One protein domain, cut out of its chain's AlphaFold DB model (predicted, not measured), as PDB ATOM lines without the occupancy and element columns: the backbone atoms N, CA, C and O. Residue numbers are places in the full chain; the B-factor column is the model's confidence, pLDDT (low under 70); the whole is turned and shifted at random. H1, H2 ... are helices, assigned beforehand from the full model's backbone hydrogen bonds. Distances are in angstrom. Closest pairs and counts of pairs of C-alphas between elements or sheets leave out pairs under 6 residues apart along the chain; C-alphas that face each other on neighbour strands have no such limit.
ATOM      1  N   HIS A  15     123.301 101.049 119.610       96.25
ATOM      2  CA  HIS A  15     122.791  99.788 119.062       96.25
ATOM      3  C   HIS A  15     123.346  98.541 119.767       96.25
ATOM      4  O   HIS A  15     122.700  97.492 119.747       96.25
ATOM      5  N   ASN A  16     124.524  98.627 120.400       95.06
ATOM      6  CA  ASN A  16     125.095  97.514 121.158       95.06
ATOM      7  C   ASN A  16     124.302  97.256 122.446       95.06
ATOM      8  O   ASN A  16     124.230  96.116 122.907       95.06
ATOM      9  N   ILE A  17     123.635  98.278 122.994       93.94
ATOM     10  CA  ILE A  17     122.756  98.119 124.151       93.94
ATOM     11  C   ILE A  17     121.490  97.384 123.709       93.94
ATOM     12  O   ILE A  17     120.691  97.909 122.935       93.94
ATOM     13  N   LYS A  18     121.267  96.181 124.252       90.69
ATOM     14  CA  LYS A  18     120.059  95.368 124.006       90.69
ATOM     15  C   LYS A  18     119.761  95.145 122.509       90.69
ATOM     16  O   LYS A  18     118.596  95.041 122.136       90.69
ATOM     17  N   CYS A  19     120.796  95.085 121.665       90.81
ATOM     18  CA  CYS A  19     120.672  94.810 120.229       90.81
ATOM     19  C   CYS A  19     119.687  95.745 119.501       90.81
ATOM     20  O   CYS A  19     118.879  95.304 118.681       90.81
ATOM     21  N   ARG A  20     119.729  97.049 119.802       94.00
ATOM     22  CA  ARG A  20     118.870  98.078 119.187       94.00
ATOM     23  C   ARG A  20     119.312  98.415 117.760       94.00
ATOM     24  O   ARG A  20     119.634  99.553 117.436       94.00
ATOM     25  N   PHE A  21     119.303  97.418 116.883       96.06
ATOM     26  CA  PHE A  21     119.762  97.541 115.497       96.06
ATOM     27  C   PHE A  21     118.885  98.436 114.609       96.06
ATOM     28  O   PHE A  21     119.263  98.746 113.483       96.06
ATOM     29  N   HIS A  22     117.713  98.842 115.103       95.88
ATOM     30  CA  HIS A  22     116.803  99.756 114.419       95.88
ATOM     31  C   HIS A  22     117.236 101.226 114.506       95.88
ATOM     32  O   HIS A  22     116.687 102.040 113.773       95.88
ATOM     33  N   ILE A  23     118.176 101.574 115.396       95.50
ATOM     34  CA  ILE A  23     118.686 102.944 115.534       95.50
ATOM     35  C   ILE A  23     119.596 103.244 114.335       95.50
ATOM     36  O   ILE A  23     120.608 102.555 114.206       95.50
ATOM     37  N   PRO A  24     119.273 104.228 113.477       95.44
ATOM     38  CA  PRO A  24     120.124 104.610 112.352       95.44
ATOM     39  C   PRO A  24     121.420 105.277 112.817       95.44
ATOM     40  O   PRO A  24     121.382 106.050 113.770       95.44
ATOM     41  N   ASP A  25     122.535 104.963 112.147       96.06
ATOM     42  CA  ASP A  25     123.892 105.491 112.396       96.06
ATOM     43  C   ASP A  25     124.181 105.907 113.865       96.06
ATOM     44  O   ASP A  25     124.437 107.071 114.169       96.06
ATOM     45  N   PRO A  26     124.103 104.958 114.815       97.31
ATOM     46  CA  PRO A  26     124.092 105.239 116.246       97.31
ATOM     47  C   PRO A  26     125.402 105.864 116.725       97.31
ATOM     48  O   PRO A  26     126.494 105.445 116.324       97.31
ATOM     49  N   ILE A  27     125.281 106.782 117.682       97.06
ATOM     50  CA  ILE A  27     126.404 107.398 118.390       97.06
ATOM     51  C   ILE A  27     126.937 106.500 119.520       97.06
ATOM     52  O   ILE A  27     126.338 105.486 119.895       97.06
ATOM     53  N   LEU A  28     128.090 106.874 120.074       97.88
ATOM     54  CA  LEU A  28     128.686 106.236 121.240       97.88
ATOM     55  C   LEU A  28     127.892 106.507 122.519       97.88
ATOM     56  O   LEU A  28     127.457 107.629 122.788       97.88
ATOM     57  N   THR A  29     127.809 105.485 123.365       97.69
ATOM     58  CA  THR A  29     127.250 105.601 124.715       97.69
ATOM     59  C   THR A  29     128.236 106.344 125.631       97.69
ATOM     60  O   THR A  29     129.431 106.430 125.325       97.69
ATOM     61  N   PRO A  30     127.816 106.837 126.813       96.88
ATOM     62  CA  PRO A  30     128.753 107.380 127.804       96.88
ATOM     63  C   PRO A  30     129.867 106.394 128.201       96.88
ATOM     64  O   PRO A  30     131.011 106.795 128.448       96.88
ATOM     65  N   LYS A  31     129.551 105.092 128.218       98.19
ATOM     66  CA  LYS A  31     130.531 104.024 128.424       98.19
ATOM     67  C   LYS A  31     131.492 103.926 127.237       98.19
ATOM     68  O   LYS A  31     132.695 103.963 127.469       98.19
ATOM     69  N   GLY A  32     130.999 103.934 125.998       98.31
ATOM     70  CA  GLY A  32     131.839 103.960 124.795       98.31
ATOM     71  C   GLY A  32     132.797 105.155 124.748       98.31
ATOM     72  O   GLY A  32     133.982 105.001 124.456       98.31
ATOM     73  N   ARG A  33     132.345 106.350 125.153       97.12
ATOM     74  CA  ARG A  33     133.233 107.523 125.302       97.12
ATOM     75  C   ARG A  33     134.341 107.277 126.335       97.12
ATOM     76  O   ARG A  33     135.479 107.708 126.155       97.12
ATOM     77  N   THR A  34     134.028 106.569 127.418       97.75
ATOM     78  CA  THR A  34     135.004 106.206 128.459       97.75
ATOM     79  C   THR A  34     136.008 105.169 127.962       97.75
ATOM     80  O   THR A  34     137.200 105.322 128.216       97.75
ATOM     81  N   GLU A  35     135.564 104.177 127.190       98.50
ATOM     82  CA  GLU A  35     136.441 103.220 126.503       98.50
ATOM     83  C   GLU A  35     137.432 103.943 125.578       98.50
ATOM     84  O   GLU A  35     138.633 103.681 125.641       98.50
ATOM     85  N   CYS A  36     136.965 104.930 124.807       98.19
ATOM     86  CA  CYS A  36     137.830 105.741 123.946       98.19
ATOM     87  C   CYS A  36     138.859 106.553 124.741       98.19
ATOM     88  O   CYS A  36     140.038 106.576 124.393       98.19
ATOM     89  N   ARG A  37     138.445 107.196 125.841       96.50
ATOM     90  CA  ARG A  37     139.369 107.934 126.720       96.50
ATOM     91  C   ARG A  37     140.404 107.022 127.371       96.50
ATOM     92  O   ARG A  37     141.537 107.449 127.579       96.50
ATOM     93  N   ASN A  38     140.032 105.788 127.697       98.31
ATOM     94  CA  ASN A  38     140.981 104.800 128.196       98.31
ATOM     95  C   ASN A  38     141.981 104.420 127.102       98.31
ATOM     96  O   ASN A  38     143.177 104.466 127.366       98.31
ATOM     97  N   LEU A  39     141.516 104.164 125.872       98.44
ATOM     98  CA  LEU A  39     142.394 103.903 124.729       98.44
ATOM     99  C   LEU A  39     143.377 105.060 124.481       98.44
ATOM    100  O   LEU A  39     144.568 104.807 124.337       98.44
ATOM    101  N   ARG A  40     142.919 106.318 124.538       97.31
ATOM    102  CA  ARG A  40     143.783 107.513 124.428       97.31
ATOM    103  C   ARG A  40     144.919 107.542 125.454       97.31
ATOM    104  O   ARG A  40     145.982 108.099 125.200       97.31
ATOM    105  N   LYS A  41     144.676 107.015 126.657       97.69
ATOM    106  CA  LYS A  41     145.671 106.984 127.739       97.69
ATOM    107  C   LYS A  41     146.635 105.813 127.600       97.69
ATOM    108  O   LYS A  41     147.792 105.942 127.987       97.69
ATOM    109  N   THR A  42     146.153 104.670 127.119       97.81
ATOM    110  CA  THR A  42     146.912 103.414 127.135       97.81
ATOM    111  C   THR A  42     147.615 103.111 125.822       97.81
ATOM    112  O   THR A  42     148.569 102.337 125.835       97.81
ATOM    113  N   PHE A  43     147.195 103.702 124.700       97.88
ATOM    114  CA  PHE A  43     147.825 103.478 123.404       97.88
ATOM    115  C   PHE A  43     149.181 104.207 123.312       97.88
ATOM    116  O   PHE A  43     149.228 105.435 123.251       97.88
ATOM    117  N   PRO A  44     150.320 103.490 123.259       96.62
ATOM    118  CA  PRO A  44     151.638 104.105 123.434       96.62
ATOM    119  C   PRO A  44     152.213 104.712 122.146       96.62
ATOM    120  O   PRO A  44     153.331 105.225 122.149       96.62
ATOM    121  N   HIS A  45     151.498 104.623 121.023       97.31
ATOM    122  CA  HIS A  45     152.026 104.962 119.699       97.31
ATOM    123  C   HIS A  45     151.366 106.188 119.068       97.31
ATOM    124  O   HIS A  45     151.533 106.405 117.874       97.31
ATOM    125  N   HIS A  46     150.665 107.022 119.845       97.56
ATOM    126  CA  HIS A  46     150.009 108.237 119.343       97.56
ATOM    127  C   HIS A  46     150.918 109.145 118.503       97.56
ATOM    128  O   HIS A  46     150.453 109.729 117.526       97.56
ATOM    129  N   ASN A  47     152.198 109.247 118.867       97.00
ATOM    130  CA  ASN A  47     153.208 110.051 118.177       97.00
ATOM    131  C   ASN A  47     153.767 109.401 116.898       97.00
ATOM    132  O   ASN A  47     154.462 110.074 116.144       97.00
ATOM    133  N   LYS A  48     153.474 108.120 116.650       96.50
ATOM    134  CA  LYS A  48     153.925 107.355 115.474       96.50
ATOM    135  C   LYS A  48     152.832 107.156 114.417       96.50
ATOM    136  O   LYS A  48     153.038 106.398 113.481       96.50
ATOM    137  N   ILE A  49     151.643 107.724 114.617       97.75
ATOM    138  CA  ILE A  49     150.519 107.554 113.689       97.75
ATOM    139  C   ILE A  49     150.579 108.614 112.601       97.75
ATOM    140  O   ILE A  49     150.286 109.769 112.871       97.75
ATOM    141  N   ASP A  50     150.887 108.237 111.374       96.62
ATOM    142  CA  ASP A  50     150.997 109.213 110.284       96.62
ATOM    143  C   ASP A  50     149.667 109.446 109.551       96.62
ATOM    144  O   ASP A  50     149.524 110.435 108.844       96.62
ATOM    145  N   LEU A  51     148.670 108.574 109.752       97.00
ATOM    146  CA  LEU A  51     147.375 108.614 109.070       97.00
ATOM    147  C   LEU A  51     146.285 107.899 109.888       97.00
ATOM    148  O   LEU A  51     146.548 106.859 110.493       97.00
ATOM    149  N   ILE A  52     145.050 108.422 109.876       98.44
ATOM    150  CA  ILE A  52     143.876 107.760 110.467       98.44
ATOM    151  C   ILE A  52     142.743 107.609 109.444       98.44
ATOM    152  O   ILE A  52     142.359 108.573 108.783       98.44
ATOM    153  N   LEU A  53     142.184 106.396 109.364       97.94
ATOM    154  CA  LEU A  53     141.221 105.967 108.345       97.94
ATOM    155  C   LEU A  53     139.987 105.271 108.962       97.94
ATOM    156  O   LEU A  53     139.923 104.038 108.960       97.94
ATOM    157  N   PRO A  54     139.007 105.987 109.544       98.31
ATOM    158  CA  PRO A  54     137.793 105.351 110.056       98.31
ATOM    159  C   PRO A  54     136.791 105.046 108.933       98.31
ATOM    160  O   PRO A  54     136.792 105.677 107.877       98.31
ATOM    161  N   SER A  55     135.832 104.159 109.201       98.19
ATOM    162  CA  SER A  55     134.609 104.108 108.392       98.19
ATOM    163  C   SER A  55     133.763 105.382 108.594       98.19
ATOM    164  O   SER A  55     133.745 105.892 109.719       98.19
ATOM    165  N   PRO A  56     132.985 105.833 107.595       98.00
ATOM    166  CA  PRO A  56     132.088 106.999 107.673       98.00
ATOM    167  C   PRO A  56     130.810 106.771 108.516       98.00
ATOM    168  O   PRO A  56     129.715 107.155 108.123       98.00
ATOM    169  N   HIS A  57     130.936 106.150 109.691       98.25
ATOM    170  CA  HIS A  57     129.852 105.999 110.669       98.25
ATOM    171  C   HIS A  57     130.084 106.898 111.875       98.25
ATOM    172  O   HIS A  57     131.215 106.983 112.370       98.25
ATOM    173  N   SER A  58     129.011 107.448 112.440       97.62
ATOM    174  CA  SER A  58     129.077 108.351 113.594       97.62
ATOM    175  C   SER A  58     129.856 107.757 114.770       97.62
ATOM    176  O   SER A  58     130.772 108.388 115.294       97.62
ATOM    177  N   ARG A  59     129.604 106.488 115.120       98.00
ATOM    178  CA  ARG A  59     130.356 105.753 116.160       98.00
ATOM    179  C   ARG A  59     131.857 105.613 115.891       98.00
ATOM    180  O   ARG A  59     132.650 105.659 116.832       98.00
ATOM    181  N   ALA A  60     132.267 105.427 114.637       98.50
ATOM    182  CA  ALA A  60     133.676 105.269 114.270       98.50
ATOM    183  C   ALA A  60     134.394 106.626 114.246       98.50
ATOM    184  O   ALA A  60     135.507 106.748 114.764       98.50
ATOM    185  N   ILE A  61     133.714 107.655 113.732       98.00
ATOM    186  CA  ILE A  61     134.179 109.042 113.770       98.00
ATOM    187  C   ILE A  61     134.373 109.470 115.225       98.00
ATOM    188  O   ILE A  61     135.468 109.861 115.613       98.00
ATOM    189  N   GLN A  62     133.358 109.287 116.070       97.69
ATOM    190  CA  GLN A  62     133.442 109.569 117.500       97.69
ATOM    191  C   GLN A  62     134.558 108.792 118.191       97.69
ATOM    192  O   GLN A  62     135.335 109.389 118.932       97.69
ATOM    193  N   THR A  63     134.681 107.486 117.929       98.44
ATOM    194  CA  THR A  63     135.776 106.685 118.500       98.44
ATOM    195  C   THR A  63     137.122 107.322 118.178       98.44
ATOM    196  O   THR A  63     137.963 107.472 119.062       98.44
ATOM    197  N   THR A  64     137.296 107.771 116.936       98.06
ATOM    198  CA  THR A  64     138.521 108.440 116.513       98.06
ATOM    199  C   THR A  64     138.731 109.772 117.231       98.06
ATOM    200  O   THR A  64     139.808 109.999 117.776       98.06
ATOM    201  N   LEU A  65     137.713 110.633 117.297       97.19
ATOM    202  CA  LEU A  65     137.810 111.935 117.968       97.19
ATOM    203  C   LEU A  65     138.166 111.781 119.456       97.19
ATOM    204  O   LEU A  65     139.095 112.421 119.951       97.19
ATOM    205  N   PHE A  66     137.482 110.885 120.169       96.81
ATOM    206  CA  PHE A  66     137.703 110.682 121.600       96.81
ATOM    207  C   PHE A  66     139.037 109.979 121.895       96.81
ATOM    208  O   PHE A  66     139.739 110.363 122.835       96.81
ATOM    209  N   ALA A  67     139.401 108.954 121.115       97.75
ATOM    210  CA  ALA A  67     140.589 108.145 121.384       97.75
ATOM    211  C   ALA A  67     141.879 108.740 120.798       97.75
ATOM    212  O   ALA A  67     142.941 108.594 121.393       97.75
ATOM    213  N   PHE A  68     141.803 109.441 119.665       97.75
ATOM    214  CA  PHE A  68     142.964 109.903 118.895       97.75
ATOM    215  C   PHE A  68     143.029 111.426 118.721       97.75
ATOM    216  O   PHE A  68     143.834 111.910 117.930       97.75
ATOM    217  N   SER A  69     142.272 112.205 119.499       95.31
ATOM    218  CA  SER A  69     142.339 113.680 119.487       95.31
ATOM    219  C   SER A  69     143.763 114.234 119.617       95.31
ATOM    220  O   SER A  69     144.111 115.154 118.889       95.31
ATOM    221  N   ASN A  70     144.618 113.653 120.470       94.44
ATOM    222  CA  ASN A  70     146.031 114.061 120.579       94.44
ATOM    223  C   ASN A  70     146.807 113.859 119.273       94.44
ATOM    224  O   ASN A  70     147.648 114.674 118.911       94.44
ATOM    225  N   THR A  71     146.539 112.753 118.580       97.56
ATOM    226  CA  THR A  71     147.162 112.443 117.294       97.56
ATOM    227  C   THR A  71     146.662 113.403 116.217       97.56
ATOM    228  O   THR A  71     147.476 113.918 115.460       97.56
ATOM    229  N   LEU A  72     145.353 113.676 116.183       97.00
ATOM    230  CA  LEU A  72     144.716 114.565 115.207       97.00
ATOM    231  C   LEU A  72     144.987 116.055 115.440       97.00
ATOM    232  O   LEU A  72     144.905 116.837 114.499       97.00
ATOM    233  N   ALA A  73     145.363 116.453 116.658       95.44
ATOM    234  CA  ALA A  73     145.823 117.810 116.944       95.44
ATOM    235  C   ALA A  73     147.105 118.175 116.176       95.44
ATOM    236  O   ALA A  73     147.404 119.355 115.999       95.44
ATOM    237  N   ARG A  74     147.857 117.176 115.697       97.25
ATOM    238  CA  ARG A  74     148.990 117.385 114.797       97.25
ATOM    239  C   ARG A  74     148.490 117.674 113.385       97.25
ATOM    240  O   ARG A  74     147.716 116.899 112.812       97.25
ATOM    241  N   LEU A  75     148.912 118.805 112.829       94.19
ATOM    242  CA  LEU A  75     148.406 119.304 111.549       94.19
ATOM    243  C   LEU A  75     148.734 118.353 110.393       94.19
ATOM    244  O   LEU A  75     147.882 118.145 109.533       94.19
ATOM    245  N   GLU A  76     149.904 117.721 110.429       96.00
ATOM    246  CA  GLU A  76     150.421 116.835 109.388       96.00
ATOM    247  C   GLU A  76     149.719 115.475 109.297       96.00
ATOM    248  O   GLU A  76     149.853 114.811 108.277       96.00
ATOM    249  N   VAL A  77     148.963 115.058 110.322       98.06
ATOM    250  CA  VAL A  77     148.270 113.758 110.321       98.06
ATOM    251  C   VAL A  77     146.932 113.878 109.589       98.06
ATOM    252  O   VAL A  77     146.042 114.577 110.091       98.06
ATOM    253  N   PRO A  78     146.725 113.198 108.449       96.88
ATOM    254  CA  PRO A  78     145.446 113.221 107.757       96.88
ATOM    255  C   PRO A  78     144.399 112.369 108.482       96.88
ATOM    256  O   PRO A  78     144.712 111.368 109.139       96.88
ATOM    257  N   TYR A  79     143.136 112.763 108.330       97.94
ATOM    258  CA  TYR A  79     141.984 112.065 108.887       97.94
ATOM    259  C   TYR A  79     140.937 111.857 107.798       97.94
ATOM    260  O   TYR A  79     140.180 112.772 107.497       97.94
ATOM    261  N   ILE A  80     140.924 110.679 107.175       98.12
ATOM    262  CA  ILE A  80     140.195 110.460 105.917       98.12
ATOM    263  C   ILE A  80     139.162 109.352 106.096       98.12
ATOM    264  O   ILE A  80     139.505 108.243 106.503       98.12
ATOM    265  N   LEU A  81     137.899 109.629 105.780       98.31
ATOM    266  CA  LEU A  81     136.830 108.635 105.882       98.31
ATOM    267  C   LEU A  81     136.944 107.587 104.770       98.31
ATOM    268  O   LEU A  81     137.115 107.922 103.602       98.31
ATOM    269  N   VAL A  82     136.802 106.308 105.128       97.56
ATOM    270  CA  VAL A  82     136.963 105.176 104.205       97.56
ATOM    271  C   VAL A  82     135.685 104.336 104.138       97.56
ATOM    272  O   VAL A  82     135.468 103.481 105.003       97.56
ATOM    273  N   PRO A  83     134.830 104.515 103.112       97.25
ATOM    274  CA  PRO A  83     133.569 103.774 102.997       97.25
ATOM    275  C   PRO A  83     133.771 102.261 102.860       97.25
ATOM    276  O   PRO A  83     132.917 101.489 103.291       97.25
ATOM    277  N   ASN A  84     134.915 101.810 102.341       97.06
ATOM    278  CA  ASN A  84     135.211 100.380 102.198       97.06
ATOM    279  C   ASN A  84     135.345  99.659 103.549       97.06
ATOM    280  O   ASN A  84     135.176  98.444 103.607       97.06
ATOM    281  N   ALA A  85     135.607 100.400 104.633       96.56
ATOM    282  CA  ALA A  85     135.713  99.876 105.995       96.56
ATOM    283  C   ALA A  85     134.359  99.805 106.735       96.56
ATOM    284  O   ALA A  85     134.330  99.583 107.945       96.56
ATOM    285  N   GLN A  86     133.236 100.044 106.049       96.62
ATOM    286  CA  GLN A  86     131.904 100.000 106.653       96.62
ATOM    287  C   GLN A  86     131.491  98.585 107.106       96.62
ATOM    288  O   GLN A  86     131.873  97.589 106.490       96.62
ATOM    289  N   GLU A  87     130.652  98.512 108.147       96.00
ATOM    290  CA  GLU A  87     130.004  97.269 108.592       96.00
ATOM    291  C   GLU A  87     129.191  96.629 107.455       96.00
ATOM    292  O   GLU A  87     128.653  97.326 106.596       96.00
ATOM    293  N   VAL A  88     129.105  95.302 107.406       95.44
ATOM    294  CA  VAL A  88     128.589  94.592 106.224       95.44
ATOM    295  C   VAL A  88     127.063  94.535 106.163       95.44
ATOM    296  O   VAL A  88     126.498  94.389 105.084       95.44
ATOM    297  N   SER A  89     126.386  94.637 107.309       94.94
ATOM    298  CA  SER A  89     124.944  94.399 107.405       94.94
ATOM    299  C   SER A  89     124.094  95.527 106.808       94.94
ATOM    300  O   SER A  89     124.532  96.667 106.680       94.94
ATOM    301  N   THR A  90     122.852  95.194 106.447       95.62
ATOM    302  CA  THR A  90     121.839  96.133 105.933       95.62
ATOM    303  C   THR A  90     120.915  96.676 107.027       95.62
ATOM    304  O   THR A  90     119.910  97.326 106.736       95.62
ATOM    305  N   LYS A  91     121.208  96.381 108.301       96.69
ATOM    306  CA  LYS A  91     120.421  96.882 109.431       96.69
ATOM    307  C   LYS A  91     120.539  98.406 109.508       96.69
ATOM    308  O   LYS A  91     121.614  98.925 109.218       96.69
ATOM    309  N   PRO A  92     119.510  99.125 109.992       96.75
ATOM    310  CA  PRO A  92     119.569 100.580 110.131       96.75
ATOM    311  C   PRO A  92     120.822 101.096 110.852       96.75
ATOM    312  O   PRO A  92     121.406 102.080 110.416       96.75
ATOM    313  N   CYS A  93     121.295 100.403 111.893       96.69
ATOM    314  CA  CYS A  93     122.516 100.790 112.607       96.69
ATOM    315  C   CYS A  93     123.808 100.678 111.790       96.69
ATOM    316  O   CYS A  93     124.803 101.325 112.114       96.69
ATOM    317  N   ASP A  94     123.807  99.856 110.748       96.69
ATOM    318  CA  ASP A  94     124.958  99.610 109.887       96.69
ATOM    319  C   ASP A  94     124.836 100.345 108.553       96.69
ATOM    320  O   ASP A  94     125.777 100.336 107.769       96.69
ATOM    321  N   THR A  95     123.712 101.019 108.313       95.81
ATOM    322  CA  THR A  95     123.488 101.893 107.164       95.81
ATOM    323  C   THR A  95     123.896 103.316 107.525       95.81
ATOM    324  O   THR A  95     123.332 103.927 108.434       95.81
ATOM    325  N   GLY A  96     124.890 103.841 106.813       94.31
ATOM    326  CA  GLY A  96     125.387 105.194 107.027       94.31
ATOM    327  C   GLY A  96     124.508 106.292 106.433       94.31
ATOM    328  O   GLY A  96     123.510 106.046 105.748       94.31
ATOM    329  N   LEU A  97     124.919 107.533 106.674       97.00
ATOM    330  CA  LEU A  97     124.291 108.731 106.122       97.00
ATOM    331  C   LEU A  97     124.858 109.047 104.729       97.00
ATOM    332  O   LEU A  97     125.986 108.671 104.413       97.00
ATOM    333  N   SER A  98     124.095 109.759 103.895       97.12
ATOM    334  CA  SER A  98     124.656 110.311 102.654       97.12
ATOM    335  C   SER A  98     125.773 111.307 102.978       97.12
ATOM    336  O   SER A  98     125.802 111.865 104.077       97.12
ATOM    337  N   ILE A  99     126.679 111.549 102.025       97.38
ATOM    338  CA  ILE A  99     127.798 112.492 102.200       97.38
ATOM    339  C   ILE A  99     127.276 113.862 102.655       97.38
ATOM    340  O   ILE A  99     127.748 114.386 103.661       97.38
ATOM    341  N   ASP A 100     126.243 114.387 101.993       97.00
ATOM    342  CA  ASP A 100     125.657 115.691 102.326       97.00
ATOM    343  C   ASP A 100     125.152 115.763 103.770       97.00
ATOM    344  O   ASP A 100     125.457 116.706 104.499       97.00
ATOM    345  N   VAL A 101     124.403 114.749 104.218       97.75
ATOM    346  CA  VAL A 101     123.851 114.724 105.580       97.75
ATOM    347  C   VAL A 101     124.965 114.516 106.605       97.75
ATOM    348  O   VAL A 101     124.987 115.188 107.640       97.75
ATOM    349  N   LEU A 102     125.916 113.626 106.318       97.38
ATOM    350  CA  LEU A 102     127.056 113.360 107.189       97.38
ATOM    351  C   LEU A 102     127.888 114.631 107.410       97.38
ATOM    352  O   LEU A 102     128.172 114.978 108.554       97.38
ATOM    353  N   MET A 103     128.229 115.346 106.336       96.44
ATOM    354  CA  MET A 103     129.102 116.521 106.387       96.44
ATOM    355  C   MET A 103     128.390 117.775 106.900       96.44
ATOM    356  O   MET A 103     128.950 118.499 107.720       96.44
ATOM    357  N   ALA A 104     127.164 118.047 106.444       96.75
ATOM    358  CA  ALA A 104     126.467 119.287 106.783       96.75
ATOM    359  C   ALA A 104     125.762 119.233 108.146       96.75
ATOM    360  O   ALA A 104     125.544 120.274 108.768       96.75
ATOM    361  N   VAL A 105     125.380 118.038 108.609       96.62
ATOM    362  CA  VAL A 105     124.538 117.884 109.801       96.62
ATOM    363  C   VAL A 105     125.239 117.089 110.887       96.62
ATOM    364  O   VAL A 105     125.300 117.557 112.023       96.62
ATOM    365  N   GLU A 106     125.737 115.895 110.579       96.62
ATOM    366  CA  GLU A 106     126.156 114.973 111.633       96.62
ATOM    367  C   GLU A 106     127.546 115.298 112.185       96.62
ATOM    368  O   GLU A 106     127.683 115.549 113.381       96.62
ATOM    369  N   ILE A 107     128.564 115.429 111.333       96.00
ATOM    370  CA  ILE A 107     129.929 115.801 111.736       96.00
ATOM    371  C   ILE A 107     129.965 117.083 112.592       96.00
ATOM    372  O   ILE A 107     130.562 117.045 113.672       96.00
ATOM    373  N   PRO A 108     129.283 118.188 112.225       95.50
ATOM    374  CA  PRO A 108     129.230 119.381 113.066       95.50
ATOM    375  C   PRO A 108     128.637 119.144 114.457       95.50
ATOM    376  O   PRO A 108     129.012 119.843 115.396       95.50
ATOM    377  N   LYS A 109     127.720 118.181 114.634       94.88
ATOM    378  CA  LYS A 109     127.225 117.800 115.968       94.88
ATOM    379  C   LYS A 109     128.278 117.019 116.743       94.88
ATOM    380  O   LYS A 109     128.504 117.328 117.908       94.88
ATOM    381  N   LEU A 110     128.937 116.048 116.103       94.31
ATOM    382  CA  LEU A 110     129.920 115.178 116.759       94.31
ATOM    383  C   LEU A 110     131.127 115.954 117.314       94.31
ATOM    384  O   LEU A 110     131.714 115.531 118.307       94.31
ATOM    385  N   PHE A 111     131.478 117.094 116.713       92.94
ATOM    386  CA  PHE A 111     132.604 117.936 117.139       92.94
ATOM    387  C   PHE A 111     132.302 118.852 118.335       92.94
ATOM    388  O   PHE A 111     133.236 119.375 118.942       92.94
ATOM    389  N   LYS A 112     131.031 119.051 118.713       86.38
ATOM    390  CA  LYS A 112     130.658 119.993 119.789       86.38
ATOM    391  C   LYS A 112     131.086 119.541 121.187       86.38
ATOM    392  O   LYS A 112     131.232 120.379 122.069       86.38
ATOM    393  N   ASP A 113     131.298 118.244 121.384       69.06
ATOM    394  CA  ASP A 113     131.311 117.641 122.721       69.06
ATOM    395  C   ASP A 113     132.695 117.570 123.403       69.06
ATOM    396  O   ASP A 113     132.754 117.205 124.574       69.06
ATOM    397  N   GLU A 114     133.809 117.894 122.727       70.31
ATOM    398  CA  GLU A 114     135.154 117.498 123.210       70.31
ATOM    399  C   GLU A 114     136.204 118.603 123.344       70.31
ATOM    400  O   GLU A 114     137.325 118.318 123.766       70.31
ATOM    401  N   GLY A 115     135.881 119.856 123.006       81.75
ATOM    402  CA  GLY A 115     136.870 120.943 123.067       81.75
ATOM    403  C   GLY A 115     138.110 120.648 122.211       81.75
ATOM    404  O   GLY A 115     139.242 120.831 122.658       81.75
ATOM    405  N   LEU A 116     137.889 120.114 121.005       91.38
ATOM    406  CA  LEU A 116     138.946 119.754 120.063       91.38
ATOM    407  C   LEU A 116     139.715 121.005 119.618       91.38
ATOM    408  O   LEU A 116     139.132 122.066 119.414       91.38
ATOM    409  N   SER A 117     141.029 120.870 119.424       92.19
ATOM    410  CA  SER A 117     141.894 121.957 118.935       92.19
ATOM    411  C   SER A 117     141.868 122.126 117.410       92.19
ATOM    412  O   SER A 117     142.673 122.873 116.863       92.19
ATOM    413  N   PHE A 118     141.000 121.385 116.725       94.00
ATOM    414  CA  PHE A 118     140.815 121.364 115.278       94.00
ATOM    415  C   PHE A 118     139.317 121.243 114.983       94.00
ATOM    416  O   PHE A 118     138.570 120.678 115.789       94.00
ATOM    417  N   GLY A 119     138.874 121.778 113.850       94.88
ATOM    418  CA  GLY A 119     137.480 121.734 113.438       94.88
ATOM    419  C   GLY A 119     137.189 120.623 112.433       94.88
ATOM    420  O   GLY A 119     137.991 119.718 112.178       94.88
ATOM    421  N   THR A 120     135.987 120.685 111.869       95.38
ATOM    422  CA  THR A 120     135.469 119.691 110.922       95.38
ATOM    423  C   THR A 120     136.253 119.666 109.612       95.38
ATOM    424  O   THR A 120     136.246 118.648 108.931       95.38
ATOM    425  N   GLU A 121     136.971 120.745 109.280       94.75
ATOM    426  CA  GLU A 121     137.881 120.835 108.130       94.75
ATOM    427  C   GLU A 121     139.010 119.799 108.164       94.75
ATOM    428  O   GLU A 121     139.626 119.526 107.139       94.75
ATOM    429  N   LYS A 122     139.277 119.195 109.330       95.56
ATOM    430  CA  LYS A 122     140.251 118.109 109.465       95.56
ATOM    431  C   LYS A 122     139.800 116.818 108.773       95.56
ATOM    432  O   LYS A 122     140.647 115.974 108.493       95.56
ATOM    433  N   ILE A 123     138.497 116.639 108.538       96.81
ATOM    434  CA  ILE A 123     137.943 115.433 107.913       96.81
ATOM    435  C   ILE A 123     138.091 115.515 106.393       96.81
ATOM    436  O   ILE A 123     137.420 116.304 105.733       96.81
ATOM    437  N   GLY A 124     138.927 114.636 105.848       97.44
ATOM    438  CA  GLY A 124     139.009 114.345 104.424       97.44
ATOM    439  C   GLY A 124     137.937 113.345 103.994       97.44
ATOM    440  O   GLY A 124     137.678 112.347 104.676       97.44
ATOM    441  N   ILE A 125     137.336 113.600 102.836       96.75
ATOM    442  CA  ILE A 125     136.324 112.737 102.209       96.75
ATOM    443  C   ILE A 125     136.736 112.284 100.809       96.75
ATOM    444  O   ILE A 125     135.908 111.773 100.067       96.75
ATOM    445  N   ASP A 126     138.013 112.422 100.450       94.44
ATOM    446  CA  ASP A 126     138.543 112.142  99.104       94.44
ATOM    447  C   ASP A 126     138.315 110.696  98.635       94.44
ATOM    448  O   ASP A 126     138.438 110.378  97.456       94.44
ATOM    449  N   LEU A 127     138.013 109.799  99.573       94.88
ATOM    450  CA  LEU A 127     137.763 108.383  99.327       94.88
ATOM    451  C   LEU A 127     136.276 108.021  99.370       94.88
ATOM    452  O   LEU A 127     135.948 106.843  99.218       94.88
ATOM    453  N   MET A 128     135.402 108.991  99.640       95.38
ATOM    454  CA  MET A 128     133.960 108.800  99.644       95.38
ATOM    455  C   MET A 128     133.413 108.904  98.225       95.38
ATOM    456  O   MET A 128     133.804 109.770  97.449       95.38
ATOM    457  N   GLU A 129     132.482 108.015  97.911       93.88
ATOM    458  CA  GLU A 129     131.755 107.992  96.648       93.88
ATOM    459  C   GLU A 129     130.269 108.170  96.949       93.88
ATOM    460  O   GLU A 129     129.798 107.805  98.037       93.88
ATOM    461  N   ASP A 130     129.524 108.715  95.992       93.00
ATOM    462  CA  ASP A 130     128.071 108.773  96.101       93.00
ATOM    463  C   ASP A 130     127.498 107.372  96.336       93.00
ATOM    464  O   ASP A 130     128.055 106.357  95.917       93.00
ATOM    465  N   GLU A 131     126.380 107.316  97.056       94.50
ATOM    466  CA  GLU A 131     125.658 106.071  97.335       94.50
ATOM    467  C   GLU A 131     126.437 105.000  98.129       94.50
ATOM    468  O   GLU A 131     125.941 103.878  98.295       94.50
ATOM    469  N   TRP A 132     127.598 105.332  98.714       95.75
ATOM    470  CA  TRP A 132     128.392 104.399  99.530       95.75
ATOM    471  C   TRP A 132     127.584 103.710 100.643       95.75
ATOM    472  O   TRP A 132     127.897 102.595 101.068       95.75
ATOM    473  N   ASN A 133     126.545 104.388 101.130       95.75
ATOM    474  CA  ASN A 133     125.696 103.969 102.231       95.75
ATOM    475  C   ASN A 133     124.490 103.115 101.804       95.75
ATOM    476  O   ASN A 133     123.779 102.618 102.674       95.75
ATOM    477  N   LEU A 134     124.237 102.908 100.503       95.00
ATOM    478  CA  LEU A 134     123.036 102.200 100.028       95.00
ATOM    479  C   LEU A 134     123.071 100.680 100.221       95.00
ATOM    480  O   LEU A 134     122.045 100.026 100.018       95.00
ATOM    481  N   LYS A 135     124.225 100.110 100.589       95.44
ATOM    482  CA  LYS A 135     124.431  98.658 100.748       95.44
ATOM    483  C   LYS A 135     124.079  97.846  99.494       95.44
ATOM    484  O   LYS A 135     123.477  96.775  99.575       95.44
TER     485      LYS A 135
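Overview. This is residues 15 to 135 of the 160 residues of an uncharacterized protein of Botryotinia calthae (UniProt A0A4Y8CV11). With little regular structure, the model has H3 between H2, side by side with it, and the steeply set H4, amid long loops; H1 is apart from the other helices. The 121 printed residues include four named helices, H1 to H4 in chain order, and no named strand; the class is all helix, though these hold only 48 residues. The whole is compact, with radius of gyration of the C-alphas 14.1 A and spans 36 by 33 by 24 A.

Along the chain. H1, residues 15 to 19, 5.5 A, begins at C-alpha (122.791, 99.788, 119.062). H2 is residues 30 to 42, 18.6 A; H3, 58 to 72, 16.9 A; H4, 99 to 113, 21.4 A, ending at C-alpha (131.311, 117.641, 122.721).

Arrangement. H2 and H3 touch at C-alphas Arg 40 and Ala 67, the closest, 4.5 A, at a shallow tilt of 29 degrees, the same way. H4 touches H3 with residues 106 to 111 alone, closest C-alphas Gln 62 and Leu 110, 6.7 A, at a steep tilt of 57 degrees. Every O i to N i+4 pair is within hydrogen-bond range in H2; H3 has 9 of 11, H4 6 of 11, H1 0 of 1, with 0 of 2 O i to N i+3 pairs.

Size, cuts and confidence. The C-alphas farthest apart, Lys 18 and Glu 76, span 40.0 A. The printed part has no cut; the links H2 to H3 and H3 to H4 are long. Residue 113 alone is under pLDDT 70.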